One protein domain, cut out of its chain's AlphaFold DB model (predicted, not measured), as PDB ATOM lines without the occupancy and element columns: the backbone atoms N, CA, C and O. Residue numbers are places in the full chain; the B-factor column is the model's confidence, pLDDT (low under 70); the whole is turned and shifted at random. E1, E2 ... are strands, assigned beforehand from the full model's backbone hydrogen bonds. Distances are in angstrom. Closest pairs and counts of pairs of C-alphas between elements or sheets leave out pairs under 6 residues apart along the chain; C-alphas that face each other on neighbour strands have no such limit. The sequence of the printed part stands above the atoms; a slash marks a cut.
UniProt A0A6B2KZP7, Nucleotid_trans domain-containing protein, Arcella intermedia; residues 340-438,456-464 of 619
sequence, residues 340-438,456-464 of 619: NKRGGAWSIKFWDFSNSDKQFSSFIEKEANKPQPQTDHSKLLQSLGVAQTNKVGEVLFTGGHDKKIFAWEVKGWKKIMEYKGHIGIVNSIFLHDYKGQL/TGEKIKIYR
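What this domain is: This is residues 340 to 438 and 456 to 464 of the 619 residues of the protein "Nucleotid_trans domain-containing protein" of Arcella intermedia (UniProt A0A6B2KZP7). A twisted wall of five strands, E1 to E5, has the long strand E6 over one face, nearest E2 and E3, while the long loop of residues 354 to 380 swings in a wide arc round the other side. The small strand E7 lies far out near the E5 edge. The printed part has 108 residues with no named helix and seven strands in the order E1 to E7, and under half of the residues, 51, are in named elements: the class is all strand. The sheet's order is E1, E2, E3, E4, E5, and it is mixed. The whole is compact, with a radius of gyration of the C-alphas of 14.1 A and spans of 38 by 38 by 23 A.

Where its parts are: Start at C-alpha 340 at (10.092, 19.282, -22.626) and go on to C-alpha 347 at (5.227, 13.065, -10.766), where E1, residues 347 to 353, begins its 19.8 A. After the long loop, find E2, residues 381 to 389, 23.1 A, then E3, residues 393 to 400, 23.0 A. Next come E4, residues 404 to 409, 17.0 A, and E5, residues 414 to 420, 18.0 A. E6, residues 426 to 434, runs 22.7 A to C-alpha 434 at (12.872, 21.102, 9.340). E7, residues 459 to 463, runs 11.3 A and ends at (21.545, 7.329, 2.141).

How they stand to each other: Look first at edge strand E1: it is parallel to E2 at 11 degrees, with N 351 and O 386 at 2.8 A. From E2 to E5 you read a meander, each strand the antiparallel neighbour of the one before, in three hairpins. E2 and E3 stand at 164 degrees, with N 397 and O 385 at 2.7 A. E3 and E4 stand at 158 degrees, with N 408 and O 396 at 2.8 A. E4 and edge strand E5 also stand at 158 degrees, with N 419 and O 405 at 2.8 A. E6 pairs with no named strand; its closest C-alphas to E3 are Gly 399 and Val 426, 5.3 A, and to E2 Ser 383 and Ser 428, 5.5 A. Its residues 433 to 434 pair antiparallel with residues 437 to 438. E7 too pairs with no named strand and is apart from E6; its closest C-alphas to E5 are Tyr 419 and Lys 459, 7.7 A.

The domain as a whole: The C-alphas farthest apart, those of Asn 369 and Arg 464, are 45.2 A apart. Residues 439 to 455 are not printed, and C-alphas 438 and 456 are 11.6 A apart across this cut. The link from E1 to E2, 27 residues, is long. Mean pLDDT of the printed part is 75.4; among the 34 residues under 70 you find 340 to 344 and 354 to 375.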
ATOM      1  N   ASN A 340       8.811  19.772 -22.128       67.75
ATOM      2  CA  ASN A 340      10.092  19.282 -22.626       67.75
ATOM      3  C   ASN A 340       9.923  18.629 -24.005       67.75
ATOM      4  O   ASN A 340       8.942  17.939 -24.279       67.75
ATOM      5  N   LYS A 341      10.948  18.774 -24.851       63.06
ATOM      6  CA  LYS A 341      11.082  18.117 -26.160       63.06
ATOM      7  C   LYS A 341      10.845  16.609 -26.128       63.06
ATOM      8  O   LYS A 341      10.347  16.036 -27.106       63.06
ATOM      9  N   ARG A 342      11.216  15.959 -25.024       65.56
ATOM     10  CA  ARG A 342      11.321  14.500 -24.958       65.56
ATOM     11  C   ARG A 342      10.131  13.805 -24.285       65.56
ATOM     12  O   ARG A 342       9.861  12.688 -24.696       65.56
ATOM     13  N   GLY A 343       9.392  14.425 -23.358       62.78
ATOM     14  CA  GLY A 343       8.289  13.764 -22.626       62.78
ATOM     15  C   GLY A 343       7.607  14.649 -21.574       62.78
ATOM     16  O   GLY A 343       8.085  15.751 -21.307       62.78
ATOM     17  N   GLY A 344       6.504  14.164 -20.989       66.94
ATOM     18  CA  GLY A 344       5.827  14.779 -19.833       66.94
ATOM     19  C   GLY A 344       6.496  14.467 -18.490       66.94
ATOM     20  O   GLY A 344       7.495  13.755 -18.453       66.94
ATOM     21  N   ALA A 345       5.953  15.002 -17.392       77.38
ATOM     22  CA  ALA A 345       6.390  14.695 -16.025       77.38
ATOM     23  C   ALA A 345       5.665  13.452 -15.497       77.38
ATOM     24  O   ALA A 345       4.456  13.332 -15.674       77.38
ATOM     25  N   TRP A 346       6.361  12.554 -14.803       82.06
ATOM     26  CA  TRP A 346       5.745  11.378 -14.174       82.06
ATOM     27  C   TRP A 346       5.211  11.632 -12.767       82.06
ATOM     28  O   TRP A 346       4.342  10.902 -12.314       82.06
ATOM     29  N   SER A 347       5.715  12.655 -12.080       83.50
ATOM     30  CA  SER A 347       5.227  13.065 -10.766       83.50
ATOM     31  C   SER A 347       5.275  14.580 -10.646       83.50
ATOM     32  O   SER A 347       6.257  15.190 -11.070       83.50
ATOM     33  N   ILE A 348       4.230  15.182 -10.077       84.44
ATOM     34  CA  ILE A 348       4.185  16.602  -9.712       84.44
ATOM     35  C   ILE A 348       3.846  16.708  -8.225       84.44
ATOM     36  O   ILE A 348       2.907  16.065  -7.758       84.44
ATOM     37  N   LYS A 349       4.587  17.530  -7.476       84.44
ATOM     38  CA  LYS A 349       4.289  17.850  -6.071       84.44
ATOM     39  C   LYS A 349       4.389  19.348  -5.794       84.44
ATOM     40  O   LYS A 349       5.194  20.047  -6.404       84.44
ATOM     41  N   PHE A 350       3.583  19.833  -4.854       82.62
ATOM     42  CA  PHE A 350       3.631  21.210  -4.365       82.62
ATOM     43  C   PHE A 350       4.068  21.233  -2.902       82.62
ATOM     44  O   PHE A 350       3.560  20.462  -2.092       82.62
ATOM     45  N   TRP A 351       4.981  22.141  -2.563       82.00
ATOM     46  CA  TRP A 351       5.418  22.388  -1.192       82.00
ATOM     47  C   TRP A 351       5.276  23.869  -0.862       82.00
ATOM     48  O   TRP A 351       5.916  24.712  -1.491       82.00
ATOM     49  N   ASP A 352       4.452  24.200   0.125       77.00
ATOM     50  CA  ASP A 352       4.302  25.571   0.604       77.00
ATOM     51  C   ASP A 352       4.910  25.707   1.999       77.00
ATOM     52  O   ASP A 352       4.429  25.114   2.961       77.00
ATOM     53  N   PHE A 353       5.989  26.481   2.088       73.62
ATOM     54  CA  PHE A 353       6.661  26.842   3.338       73.62
ATOM     55  C   PHE A 353       6.518  28.337   3.636       73.62
ATOM     56  O   PHE A 353       7.261  28.898   4.448       73.62
ATOM     57  N   SER A 354       5.623  29.027   2.926       65.06
ATOM     58  CA  SER A 354       5.355  30.432   3.170       65.06
ATOM     59  C   SER A 354       4.270  30.586   4.234       65.06
ATOM     60  O   SER A 354       3.177  30.053   4.123       65.06
ATOM     61  N   ASN A 355       4.553  31.375   5.273       54.19
ATOM     62  CA  ASN A 355       3.549  31.793   6.267       54.19
ATOM     63  C   ASN A 355       2.619  32.891   5.712       54.19
ATOM     64  O   ASN A 355       2.085  33.697   6.471       54.19
ATOM     65  N   SER A 356       2.515  33.017   4.390       48.22
ATOM     66  CA  SER A 356       1.762  34.082   3.747       48.22
ATOM     67  C   SER A 356       0.552  33.505   3.039       48.22
ATOM     68  O   SER A 356       0.728  32.694   2.138       48.22
ATOM     69  N   ASP A 357      -0.635  34.048   3.321       40.94
ATOM     70  CA  ASP A 357      -1.876  33.846   2.547       40.94
ATOM     71  C   ASP A 357      -1.786  34.386   1.102       40.94
ATOM     72  O   ASP A 357      -2.794  34.623   0.433       40.94
ATOM     73  N   LYS A 358      -0.577  34.647   0.593       45.72
ATOM     74  CA  LYS A 358      -0.384  35.051  -0.792       45.72
ATOM     75  C   LYS A 358      -0.752  33.863  -1.663       45.72
ATOM     76  O   LYS A 358      -0.040  32.861  -1.659       45.72
ATOM     77  N   GLN A 359      -1.834  34.017  -2.431       45.62
ATOM     78  CA  GLN A 359      -2.121  33.149  -3.565       45.62
ATOM     79  C   GLN A 359      -0.823  32.933  -4.332       45.62
ATOM     80  O   GLN A 359      -0.118  33.893  -4.667       45.62
ATOM     81  N   PHE A 360      -0.495  31.662  -4.549       44.25
ATOM     82  CA  PHE A 360       0.545  31.290  -5.481       44.25
ATOM     83  C   PHE A 360       0.263  32.057  -6.767       44.25
ATOM     84  O   PHE A 360      -0.844  31.943  -7.300       44.25
ATOM     85  N   SER A 361       1.209  32.882  -7.228       46.84
ATOM     86  CA  SER A 361       1.125  33.341  -8.608       46.84
ATOM     87  C   SER A 361       1.011  32.072  -9.415       46.84
ATOM     88  O   SER A 361       1.837  31.179  -9.233       46.84
ATOM     89  N   SER A 362      -0.053  31.933 -10.197       48.56
ATOM     90  CA  SER A 362      -0.183  30.762 -11.036       48.56
ATOM     91  C   SER A 362       1.133  30.679 -11.817       48.56
ATOM     92  O   SER A 362       1.481  31.589 -12.563       48.56
ATOM     93  N   PHE A 363       1.916  29.621 -11.573       50.31
ATOM     94  CA  PHE A 363       3.170  29.290 -12.272       50.31
ATOM     95  C   PHE A 363       3.018  29.368 -13.810       50.31
ATOM     96  O   PHE A 363       3.985  29.418 -14.565       50.31
ATOM     97  N   ILE A 364       1.755  29.369 -14.243       48.84
ATOM     98  CA  ILE A 364       1.186  29.275 -15.575       48.84
ATOM     99  C   ILE A 364       0.583  30.628 -16.027       48.84
ATOM    100  O   ILE A 364       0.339  30.830 -17.213       48.84
ATOM    101  N   GLU A 365       0.357  31.597 -15.135       40.38
ATOM    102  CA  GLU A 365      -0.288  32.870 -15.458       40.38
ATOM    103  C   GLU A 365       0.689  33.821 -16.149       40.38
ATOM    104  O   GLU A 365       1.497  34.506 -15.530       40.38
ATOM    105  N   LYS A 366       0.542  33.866 -17.476       42.41
ATOM    106  CA  LYS A 366       0.877  34.972 -18.380       42.41
ATOM    107  C   LYS A 366       2.199  35.690 -18.101       42.41
ATOM    108  O   LYS A 366       2.233  36.813 -17.607       42.41
ATOM    109  N   GLU A 367       3.232  35.193 -18.762       37.59
ATOM    110  CA  GLU A 367       4.073  36.084 -19.559       37.59
ATOM    111  C   GLU A 367       4.070  35.607 -21.010       37.59
ATOM    112  O   GLU A 367       5.008  34.980 -21.491       37.59
ATOM    113  N   ALA A 368       2.990  35.939 -21.725       34.81
ATOM    114  CA  ALA A 368       2.735  35.599 -23.131       34.81
ATOM    115  C   ALA A 368       3.822  36.062 -24.136       34.81
ATOM    116  O   ALA A 368       3.670  35.848 -25.332       34.81
ATOM    117  N   ASN A 369       4.911  36.680 -23.662       35.25
ATOM    118  CA  ASN A 369       6.018  37.209 -24.457       35.25
ATOM    119  C   ASN A 369       7.415  36.766 -23.969       35.25
ATOM    120  O   ASN A 369       8.410  37.275 -24.486       35.25
ATOM    121  N   LYS A 370       7.535  35.849 -22.995       41.84
ATOM    122  CA  LYS A 370       8.839  35.284 -22.599       41.84
ATOM    123  C   LYS A 370       9.030  33.875 -23.175       41.84
ATOM    124  O   LYS A 370       8.048  33.150 -23.333       41.84
ATOM    125  N   PRO A 371      10.269  33.492 -23.549       43.41
ATOM    126  CA  PRO A 371      10.540  32.173 -24.109       43.41
ATOM    127  C   PRO A 371      10.049  31.093 -23.147       43.41
ATOM    128  O   PRO A 371      10.303  31.165 -21.945       43.41
ATOM    129  N   GLN A 372       9.325  30.117 -23.699       51.38
ATOM    130  CA  GLN A 372       8.780  29.007 -22.930       51.38
ATOM    131  C   GLN A 372       9.886  28.311 -22.127       51.38
ATOM    132  O   GLN A 372      11.013  28.175 -22.618       51.38
ATOM    133  N   PRO A 373       9.569  27.836 -20.919       52.84
ATOM    134  CA  PRO A 373      10.524  27.158 -20.066       52.84
ATOM    135  C   PRO A 373      10.933  25.812 -20.638       52.84
ATOM    136  O   PRO A 373      10.327  24.776 -20.375       52.84
ATOM    137  N   GLN A 374      11.999  25.803 -21.425       59.31
ATOM    138  CA  GLN A 374      12.613  24.556 -21.824       59.31
ATOM    139  C   GLN A 374      13.534  24.108 -20.691       59.31
ATOM    140  O   GLN A 374      14.555  24.739 -20.429       59.31
ATOM    141  N   THR A 375      13.179  23.015 -20.011       61.78
ATOM    142  CA  THR A 375      14.101  22.431 -19.029       61.78
ATOM    143  C   THR A 375      15.420  22.043 -19.711       61.78
ATOM    144  O   THR A 375      15.424  21.509 -20.823       61.78
ATOM    145  N   ASP A 376      16.538  22.262 -19.018       70.38
ATOM    146  CA  ASP A 376      17.893  21.883 -19.456       70.38
ATOM    147  C   ASP A 376      18.104  20.355 -19.522       70.38
ATOM    148  O   ASP A 376      19.206  19.882 -19.819       70.38
ATOM    149  N   HIS A 377      17.071  19.559 -19.217       75.00
ATOM    150  CA  HIS A 377      17.182  18.111 -19.208       75.00
ATOM    151  C   HIS A 377      17.474  17.574 -20.606       75.00
ATOM    152  O   HIS A 377      16.721  17.764 -21.561       75.00
ATOM    153  N   SER A 378      18.561  16.810 -20.703       69.12
ATOM    154  CA  SER A 378      18.949  16.154 -21.956       69.12
ATOM    155  C   SER A 378      18.107  14.909 -22.259       69.12
ATOM    156  O   SER A 378      18.196  14.360 -23.355       69.12
ATOM    157  N   LYS A 379      17.277  14.442 -21.319       75.75
ATOM    158  CA  LYS A 379      16.388  13.273 -21.453       75.75
ATOM    159  C   LYS A 379      14.997  13.572 -20.865       75.75
ATOM    160  O   LYS A 379      14.705  14.726 -20.564       75.75
ATOM    161  N   LEU A 380      14.137  12.551 -20.773       75.88
ATOM    162  CA  LEU A 380      12.777  12.657 -20.231       75.88
ATOM    163  C   LEU A 380      12.782  13.262 -18.826       75.88
ATOM    164  O   LEU A 380      13.678  12.975 -18.027       75.88
ATOM    165  N   LEU A 381      11.770  14.079 -18.541       77.62
ATOM    166  CA  LEU A 381      11.512  14.542 -17.189       77.62
ATOM    167  C   LEU A 381      10.764  13.450 -16.422       77.62
ATOM    168  O   LEU A 381       9.847  12.837 -16.956       77.62
ATOM    169  N   GLN A 382      11.157  13.211 -15.179       82.69
ATOM    170  CA  GLN A 382      10.557  12.177 -14.343       82.69
ATOM    171  C   GLN A 382       9.801  12.810 -13.179       82.69
ATOM    172  O   GLN A 382       8.600  12.621 -13.044       82.69
ATOM    173  N   SER A 383      10.459  13.644 -12.386       78.81
ATOM    174  CA  SER A 383       9.860  14.222 -11.188       78.81
ATOM    175  C   SER A 383       9.866  15.742 -11.254       78.81
ATOM    176  O   SER A 383      10.883  16.347 -11.597       78.81
ATOM    177  N   LEU A 384       8.759  16.367 -10.885       81.00
ATOM    178  CA  LEU A 384       8.595  17.810 -10.833       81.00
ATOM    179  C   LEU A 384       8.049  18.203  -9.461       81.00
ATOM    180  O   LEU A 384       7.173  17.546  -8.908       81.00
ATOM    181  N   GLY A 385       8.587  19.270  -8.892       78.00
ATOM    182  CA  GLY A 385       8.198  19.737  -7.574       78.00
ATOM    183  C   GLY A 385       8.262  21.248  -7.512       78.00
ATOM    184  O   GLY A 385       9.307  21.812  -7.817       78.00
ATOM    185  N   VAL A 386       7.178  21.918  -7.137       72.75
ATOM    186  CA  VAL A 386       7.164  23.377  -7.011       72.75
ATOM    187  C   VAL A 386       7.108  23.758  -5.545       72.75
ATOM    188  O   VAL A 386       6.200  23.363  -4.818       72.75
ATOM    189  N   ALA A 387       8.094  24.529  -5.113       76.94
ATOM    190  CA  ALA A 387       8.230  25.013  -3.758       76.94
ATOM    191  C   ALA A 387       7.930  26.507  -3.682       76.94
ATOM    192  O   ALA A 387       8.491  27.285  -4.451       76.94
ATOM    193  N   GLN A 388       7.147  26.935  -2.699       70.75
ATOM    194  CA  GLN A 388       7.117  28.327  -2.267       70.75
ATOM    195  C   GLN A 388       7.871  28.460  -0.953       70.75
ATOM    196  O   GLN A 388       7.554  27.791   0.028       70.75
ATOM    197  N   THR A 389       8.870  29.336  -0.918       66.50
ATOM    198  CA  THR A 389       9.644  29.598   0.296       66.50
ATOM    199  C   THR A 389       9.712  31.093   0.564       66.50
ATOM    200  O   THR A 389       9.880  31.896  -0.354       66.50
ATOM    201  N   ASN A 390       9.670  31.484   1.839       64.81
ATOM    202  CA  ASN A 390       9.868  32.884   2.234       64.81
ATOM    203  C   ASN A 390      11.258  33.430   1.847       64.81
ATOM    204  O   ASN A 390      11.432  34.639   1.744       64.81
ATOM    205  N   LYS A 391      12.253  32.549   1.660       64.19
ATOM    206  CA  LYS A 391      13.657  32.921   1.417       64.19
ATOM    207  C   LYS A 391      13.983  33.159  -0.061       64.19
ATOM    208  O   LYS A 391      14.843  33.982  -0.348       64.19
ATOM    209  N   VAL A 392      13.338  32.434  -0.978       62.09
ATOM    210  CA  VAL A 392      13.679  32.432  -2.421       62.09
ATOM    211  C   VAL A 392      12.470  32.762  -3.301       62.09
ATOM    212  O   VAL A 392      12.606  32.966  -4.501       62.09
ATOM    213  N   GLY A 393      11.272  32.845  -2.719       72.50
ATOM    214  CA  GLY A 393      10.037  32.892  -3.484       72.50
ATOM    215  C   GLY A 393       9.695  31.514  -4.042       72.50
ATOM    216  O   GLY A 393       9.891  30.492  -3.378       72.50
ATOM    217  N   GLU A 394       9.141  31.503  -5.246       76.12
ATOM    218  CA  GLU A 394       8.670  30.301  -5.918       76.12
ATOM    219  C   GLU A 394       9.786  29.660  -6.756       76.12
ATOM    220  O   GLU A 394      10.342  30.288  -7.663       76.12
ATOM    221  N   VAL A 395      10.116  28.409  -6.436       81.94
ATOM    222  CA  VAL A 395      11.189  27.631  -7.059       81.94
ATOM    223  C   VAL A 395      10.633  26.321  -7.599       81.94
ATOM    224  O   VAL A 395      10.011  25.548  -6.874       81.94
ATOM    225  N   LEU A 396      10.923  26.039  -8.861       83.25
ATOM    226  CA  LEU A 396      10.626  24.766  -9.502       83.25
ATOM    227  C   LEU A 396      11.845  23.846  -9.434       83.25
ATOM    228  O   LEU A 396      12.926  24.218  -9.879       83.25
ATOM    229  N   PHE A 397      11.654  22.624  -8.960       86.31
ATOM    230  CA  PHE A 397      12.627  21.542  -8.996       86.31
ATOM    231  C   PHE A 397      12.227  20.509 -10.048       86.31
ATOM    232  O   PHE A 397      11.072  20.089 -10.118       86.31
ATOM    233  N   THR A 398      13.188  20.080 -10.859       85.81
ATOM    234  CA  THR A 398      12.969  19.115 -11.942       85.81
ATOM    235  C   THR A 398      14.030  18.026 -11.888       85.81
ATOM    236  O   THR A 398      15.217  18.337 -11.900       85.81
ATOM    237  N   GLY A 399      13.620  16.761 -11.816       87.06
ATOM    238  CA  GLY A 399      14.476  15.576 -11.865       87.06
ATOM    239  C   GLY A 399      14.201  14.770 -13.133       87.06
ATOM    240  O   GLY A 399      13.047  14.615 -13.536       87.06
ATOM    241  N   GLY A 400      15.255  14.280 -13.788       86.31
ATOM    242  CA  GLY A 400      15.137  13.667 -15.112       86.31
ATOM    243  C   GLY A 400      15.948  12.391 -15.311       86.31
ATOM    244  O   GLY A 400      16.790  11.994 -14.502       86.31
ATOM    245  N   HIS A 401      15.721  11.761 -16.464       87.75
ATOM    246  CA  HIS A 401      16.425  10.556 -16.935       87.75
ATOM    247  C   HIS A 401      17.900  10.800 -17.252       87.75
ATOM    248  O   HIS A 401      18.683   9.868 -17.445       87.75
ATOM    249  N   ASP A 402      18.296  12.067 -17.332       87.44
ATOM    250  CA  ASP A 402      19.684  12.486 -17.461       87.44
ATOM    251  C   ASP A 402      20.429  12.522 -16.124       87.44
ATOM    252  O   ASP A 402      21.587  12.938 -16.096       87.44
ATOM    253  N   LYS A 403      19.802  11.994 -15.059       91.94
ATOM    254  CA  LYS A 403      20.409  11.751 -13.743       91.94
ATOM    255  C   LYS A 403      20.718  13.042 -12.983       91.94
ATOM    256  O   LYS A 403      21.538  13.069 -12.064       91.94
ATOM    257  N   LYS A 404      20.095  14.138 -13.411       90.75
ATOM    258  CA  LYS A 404      20.306  15.477 -12.876       90.75
ATOM    259  C   LYS A 404      19.040  15.993 -12.238       90.75
ATOM    260  O   LYS A 404      17.938  15.534 -12.540       90.75
ATOM    261  N   ILE A 405      19.233  16.992 -11.389       92.75
ATOM    262  CA  ILE A 405      18.154  17.811 -10.864       92.75
ATOM    263  C   ILE A 405      18.481  19.265 -11.174       92.75
ATOM    264  O   ILE A 405      19.635  19.683 -11.048       92.75
ATOM    265  N   PHE A 406      17.481  20.045 -11.556       88.81
ATOM    266  CA  PHE A 406      17.607  21.486 -11.731       88.81
ATOM    267  C   PHE A 406      16.651  22.220 -10.801       88.81
ATOM    268  O   PHE A 406      15.577  21.710 -10.489       88.81
ATOM    269  N   ALA A 407      17.052  23.415 -10.374       88.12
ATOM    270  CA  ALA A 407      16.176  24.373  -9.711       88.12
ATOM    271  C   ALA A 407      16.026  25.622 -10.583       88.12
ATOM    272  O   ALA A 407      17.021  26.116 -11.121       88.12
ATOM    273  N   TRP A 408      14.810  26.146 -10.680       81.75
ATOM    274  CA  TRP A 408      14.450  27.274 -11.534       81.75
ATOM    275  C   TRP A 408      13.657  28.312 -10.751       81.75
ATOM    276  O   TRP A 408      12.778  27.965  -9.966       81.75
ATOM    277  N   GLU A 409      13.945  29.584 -10.994       80.81
ATOM    278  CA  GLU A 409      13.121  30.695 -10.535       80.81
ATOM    279  C   GLU A 409      11.903  30.810 -11.448       80.81
ATOM    280  O   GLU A 409      12.062  30.949 -12.661       80.81
ATOM    281  N   VAL A 410      10.695  30.797 -10.883       72.31
ATOM    282  CA  VAL A 410       9.461  30.766 -11.686       72.31
ATOM    283  C   VAL A 410       9.202  32.077 -12.427       72.31
ATOM    284  O   VAL A 410       8.932  32.064 -13.622       72.31
ATOM    285  N   LYS A 411       9.355  33.231 -11.765       69.94
ATOM    286  CA  LYS A 411       9.035  34.547 -12.361       69.94
ATOM    287  C   LYS A 411       9.903  34.927 -13.567       69.94
ATOM    288  O   LYS A 411       9.517  35.779 -14.362       69.94
ATOM    289  N   GLY A 412      11.099  34.354 -13.668       66.69
ATOM    290  CA  GLY A 412      12.067  34.672 -14.718       66.69
ATOM    291  C   GLY A 412      12.507  33.476 -15.550       66.69
ATOM    292  O   GLY A 412      13.311  33.659 -16.461       66.69
ATOM    293  N   TRP A 413      12.042  32.268 -15.217       70.56
ATOM    294  CA  TRP A 413      12.490  30.998 -15.797       70.56
ATOM    295  C   TRP A 413      14.006  30.845 -15.858       70.56
ATOM    296  O   TRP A 413      14.581  30.235 -16.760       70.56
ATOM    297  N   LYS A 414      14.675  31.414 -14.858       77.69
ATOM    298  CA  LYS A 414      16.120  31.386 -14.766       77.69
ATOM    299  C   LYS A 414      16.528  30.150 -13.988       77.69
ATOM    300  O   LYS A 414      16.092  29.949 -12.856       77.69
ATOM    301  N   LYS A 415      17.408  29.346 -14.574       84.44
ATOM    302  CA  LYS A 415      18.080  28.275 -13.844       84.44
ATOM    303  C   LYS A 415      18.848  28.870 -12.664       84.44
ATOM    304  O   LYS A 415      19.753  29.683 -12.854       84.44
ATOM    305  N   ILE A 416      18.468  28.457 -11.461       86.75
ATOM    306  CA  ILE A 416      19.123  28.825 -10.207       86.75
ATOM    307  C   ILE A 416      20.274  27.858  -9.948       86.75
ATOM    308  O   ILE A 416      21.377  28.292  -9.632       86.75
ATOM    309  N   MET A 417      20.019  26.551 -10.082       90.25
ATOM    310  CA  MET A 417      20.948  25.516  -9.624       90.25
ATOM    311  C   MET A 417      20.901  24.246 -10.475       90.25
ATOM    312  O   MET A 417      19.888  23.924 -11.098       90.25
ATOM    313  N   GLU A 418      22.004  23.497 -10.461       92.69
ATOM    314  CA  GLU A 418      22.117  22.144 -11.009       92.69
ATOM    315  C   GLU A 418      22.740  21.212  -9.969       92.69
ATOM    316  O   GLU A 418      23.863  21.439  -9.519       92.69
ATOM    317  N   TYR A 419      22.038  20.133  -9.635       93.56
ATOM    318  CA  TYR A 419      22.500  19.114  -8.700       93.56
ATOM    319  C   TYR A 419      22.965  17.887  -9.485       93.56
ATOM    320  O   TYR A 419      22.188  17.247 -10.201       93.56
ATOM    321  N   LYS A 420      24.258  17.566  -9.362       92.94
ATOM    322  CA  LYS A 420      24.907  16.428 -10.032       92.94
ATOM    323  C   LYS A 420      25.367  15.404  -9.006       92.94
ATOM    324  O   LYS A 420      25.992  15.751  -8.007       92.94
ATOM    325  N   GLY A 421      25.134  14.128  -9.296       91.88
ATOM    326  CA  GLY A 421      25.704  13.034  -8.509       91.88
ATOM    327  C   GLY A 421      24.941  11.719  -8.576       91.88
ATOM    328  O   GLY A 421      25.521  10.706  -8.197       91.88
ATOM    329  N   HIS A 422      23.695  11.711  -9.063       95.00
ATOM    330  CA  HIS A 422      23.001  10.459  -9.365       95.00
ATOM    331  C   HIS A 422      23.616   9.742 -10.565       95.00
ATOM    332  O   HIS A 422      24.089  10.361 -11.521       95.00
ATOM    333  N   ILE A 423      23.621   8.412 -10.483       93.81
ATOM    334  CA  ILE A 423      24.108   7.512 -11.535       93.81
ATOM    335  C   ILE A 423      22.921   6.866 -12.270       93.81
ATOM    336  O   ILE A 423      23.094   6.371 -13.386       93.81
ATOM    337  N   GLY A 424      21.712   6.954 -11.710       92.81
ATOM    338  CA  GLY A 424      20.448   6.515 -12.300       92.81
ATOM    339  C   GLY A 424      19.466   7.667 -12.537       92.81
ATOM    340  O   GLY A 424      19.765   8.828 -12.251       92.81
ATOM    341  N   ILE A 425      18.293   7.345 -13.083       91.69
ATOM    342  CA  ILE A 425      17.178   8.288 -13.270       91.69
ATOM    343  C   ILE A 425      16.746   8.821 -11.904       91.69
ATOM    344  O   ILE A 425      16.756   8.069 -10.933       91.69
ATOM    345  N   VAL A 426      16.393  10.102 -11.804       94.31
ATOM    346  CA  VAL A 426      15.833  10.667 -10.565       94.31
ATOM    347  C   VAL A 426      14.317  10.495 -10.589       94.31
ATOM    348  O   VAL A 426      13.646  11.187 -11.344       94.31
ATOM    349  N   ASN A 427      13.786   9.576  -9.781       91.06
ATOM    350  CA  ASN A 427      12.366   9.202  -9.791       91.06
ATOM    351  C   ASN A 427      11.495  10.073  -8.905       91.06
ATOM    352  O   ASN A 427      10.337  10.326  -9.224       91.06
ATOM    353  N   SER A 428      12.050  10.515  -7.781       91.38
ATOM    354  CA  SER A 428      11.313  11.255  -6.773       91.38
ATOM    355  C   SER A 428      12.183  12.364  -6.219       91.38
ATOM    356  O   SER A 428      13.377  12.175  -5.973       91.38
ATOM    357  N   ILE A 429      11.567  13.521  -6.016       94.38
ATOM    358  CA  ILE A 429      12.155  14.659  -5.325       94.38
ATOM    359  C   ILE A 429      11.201  15.090  -4.220       94.38
ATOM    360  O   ILE A 429       9.986  15.069  -4.403       94.38
ATOM    361  N   PHE A 430      11.756  15.485  -3.082       93.25
ATOM    362  CA  PHE A 430      10.993  15.972  -1.942       93.25
ATOM    363  C   PHE A 430      11.723  17.147  -1.300       93.25
ATOM    364  O   PHE A 430      12.885  17.011  -0.915       93.25
ATOM    365  N   LEU A 431      11.070  18.304  -1.183       91.75
ATOM    366  CA  LEU A 431      11.634  19.420  -0.433       91.75
ATOM    367  C   LEU A 431      11.240  19.293   1.037       91.75
ATOM    368  O   LEU A 431      10.063  19.260   1.383       91.75
ATOM    369  N   HIS A 432      12.243  19.220   1.902       90.81
ATOM    370  CA  HIS A 432      12.084  19.066   3.339       90.81
ATOM    371  C   HIS A 432      12.447  20.369   4.047       90.81
ATOM    372  O   HIS A 432      13.558  20.868   3.875       90.81
ATOM    373  N   ASP A 433      11.523  20.911   4.842       87.94
ATOM    374  CA  ASP A 433      11.802  21.986   5.798       87.94
ATOM    375  C   ASP A 433      11.717  21.429   7.217       87.94
ATOM    376  O   ASP A 433      10.661  20.983   7.674       87.94
ATOM    377  N   TYR A 434      12.840  21.452   7.929       86.56
ATOM    378  CA  TYR A 434      12.872  21.102   9.340       86.56
ATOM    379  C   TYR A 434      13.715  22.101  10.112       86.56
ATOM    380  O   TYR A 434      14.890  22.315   9.817       86.56
ATOM    381  N   LYS A 435      13.097  22.723  11.125       84.19
ATOM    382  CA  LYS A 435      13.715  23.778  11.946       84.19
ATOM    383  C   LYS A 435      14.278  24.941  11.104       84.19
ATOM    384  O   LYS A 435      15.284  25.541  11.475       84.19
ATOM    385  N   GLY A 436      13.635  25.266   9.977       77.88
ATOM    386  CA  GLY A 436      14.018  26.368   9.086       77.88
ATOM    387  C   GLY A 436      15.183  26.050   8.142       77.88
ATOM    388  O   GLY A 436      15.675  26.954   7.444       77.88
ATOM    389  N   GLN A 437      15.637  24.793   8.125       83.56
ATOM    390  CA  GLN A 437      16.617  24.277   7.184       83.56
ATOM    391  C   GLN A 437      15.898  23.581   6.027       83.56
ATOM    392  O   GLN A 437      15.329  22.504   6.191       83.56
ATOM    393  N   LEU A 438      15.992  24.191   4.846       87.31
ATOM    394  CA  LEU A 438      15.469  23.635   3.604       87.31
ATOM    395  C   LEU A 438      16.499  22.705   2.964       87.31
ATOM    396  O   LEU A 438      17.615  23.122   2.645       87.31
ATOM    397  N   THR A 456      23.469  26.120  -2.279       88.19
ATOM    398  CA  THR A 456      24.833  25.876  -2.777       88.19
ATOM    399  C   THR A 456      24.888  24.822  -3.879       88.19
ATOM    400  O   THR A 456      25.889  24.730  -4.581       88.19
ATOM    401  N   GLY A 457      23.840  24.006  -4.037       87.94
ATOM    402  CA  GLY A 457      23.860  22.854  -4.940       87.94
ATOM    403  C   GLY A 457      24.665  21.669  -4.403       87.94
ATOM    404  O   GLY A 457      24.718  20.613  -5.035       87.94
ATOM    405  N   GLU A 458      25.297  21.818  -3.237       91.56
ATOM    406  CA  GLU A 458      26.182  20.805  -2.685       91.56
ATOM    407  C   GLU A 458      25.396  19.622  -2.134       91.56
ATOM    408  O   GLU A 458      24.369  19.753  -1.462       91.56
ATOM    409  N   LYS A 459      25.934  18.433  -2.392       95.06
ATOM    410  CA  LYS A 459      25.453  17.193  -1.803       95.06
ATOM    411  C   LYS A 459      25.811  17.173  -0.321       95.06
ATOM    412  O   LYS A 459      26.987  17.125   0.027       95.06
ATOM    413  N   ILE A 460      24.796  17.142   0.534       94.00
ATOM    414  CA  ILE A 460      24.952  17.054   1.987       94.00
ATOM    415  C   ILE A 460      25.216  15.601   2.388       94.00
ATOM    416  O   ILE A 460      26.131  15.322   3.163       94.00
ATOM    417  N   LYS A 461      24.410  14.656   1.881       95.44
ATOM    418  CA  LYS A 461      24.473  13.249   2.300       95.44
ATOM    419  C   LYS A 461      24.000  12.280   1.219       95.44
ATOM    420  O   LYS A 461      23.267  12.654   0.306       95.44
ATOM    421  N   ILE A 462      24.442  11.027   1.343       97.00
ATOM    422  CA  ILE A 462      23.956   9.870   0.584       97.00
ATOM    423  C   ILE A 462      23.404   8.862   1.591       97.00
ATOM    424  O   ILE A 462      24.099   8.524   2.550       97.00
ATOM    425  N   TYR A 463      22.190   8.375   1.357       97.88
ATOM    426  CA  TYR A 463      21.545   7.329   2.141       97.88
ATOM    427  C   TYR A 463      21.562   6.052   1.305       97.88
ATOM    428  O   TYR A 463      20.970   6.012   0.225       97.88
ATOM    429  N   ARG A 464      22.290   5.040   1.785       96.75
ATOM    430  CA  ARG A 464      22.471   3.755   1.101       96.75
ATOM    431  C   ARG A 464      21.795   2.649   1.885       96.75
ATOM    432  O   ARG A 464      21.976   2.571   3.098       96.75
TER     433      ARG A 464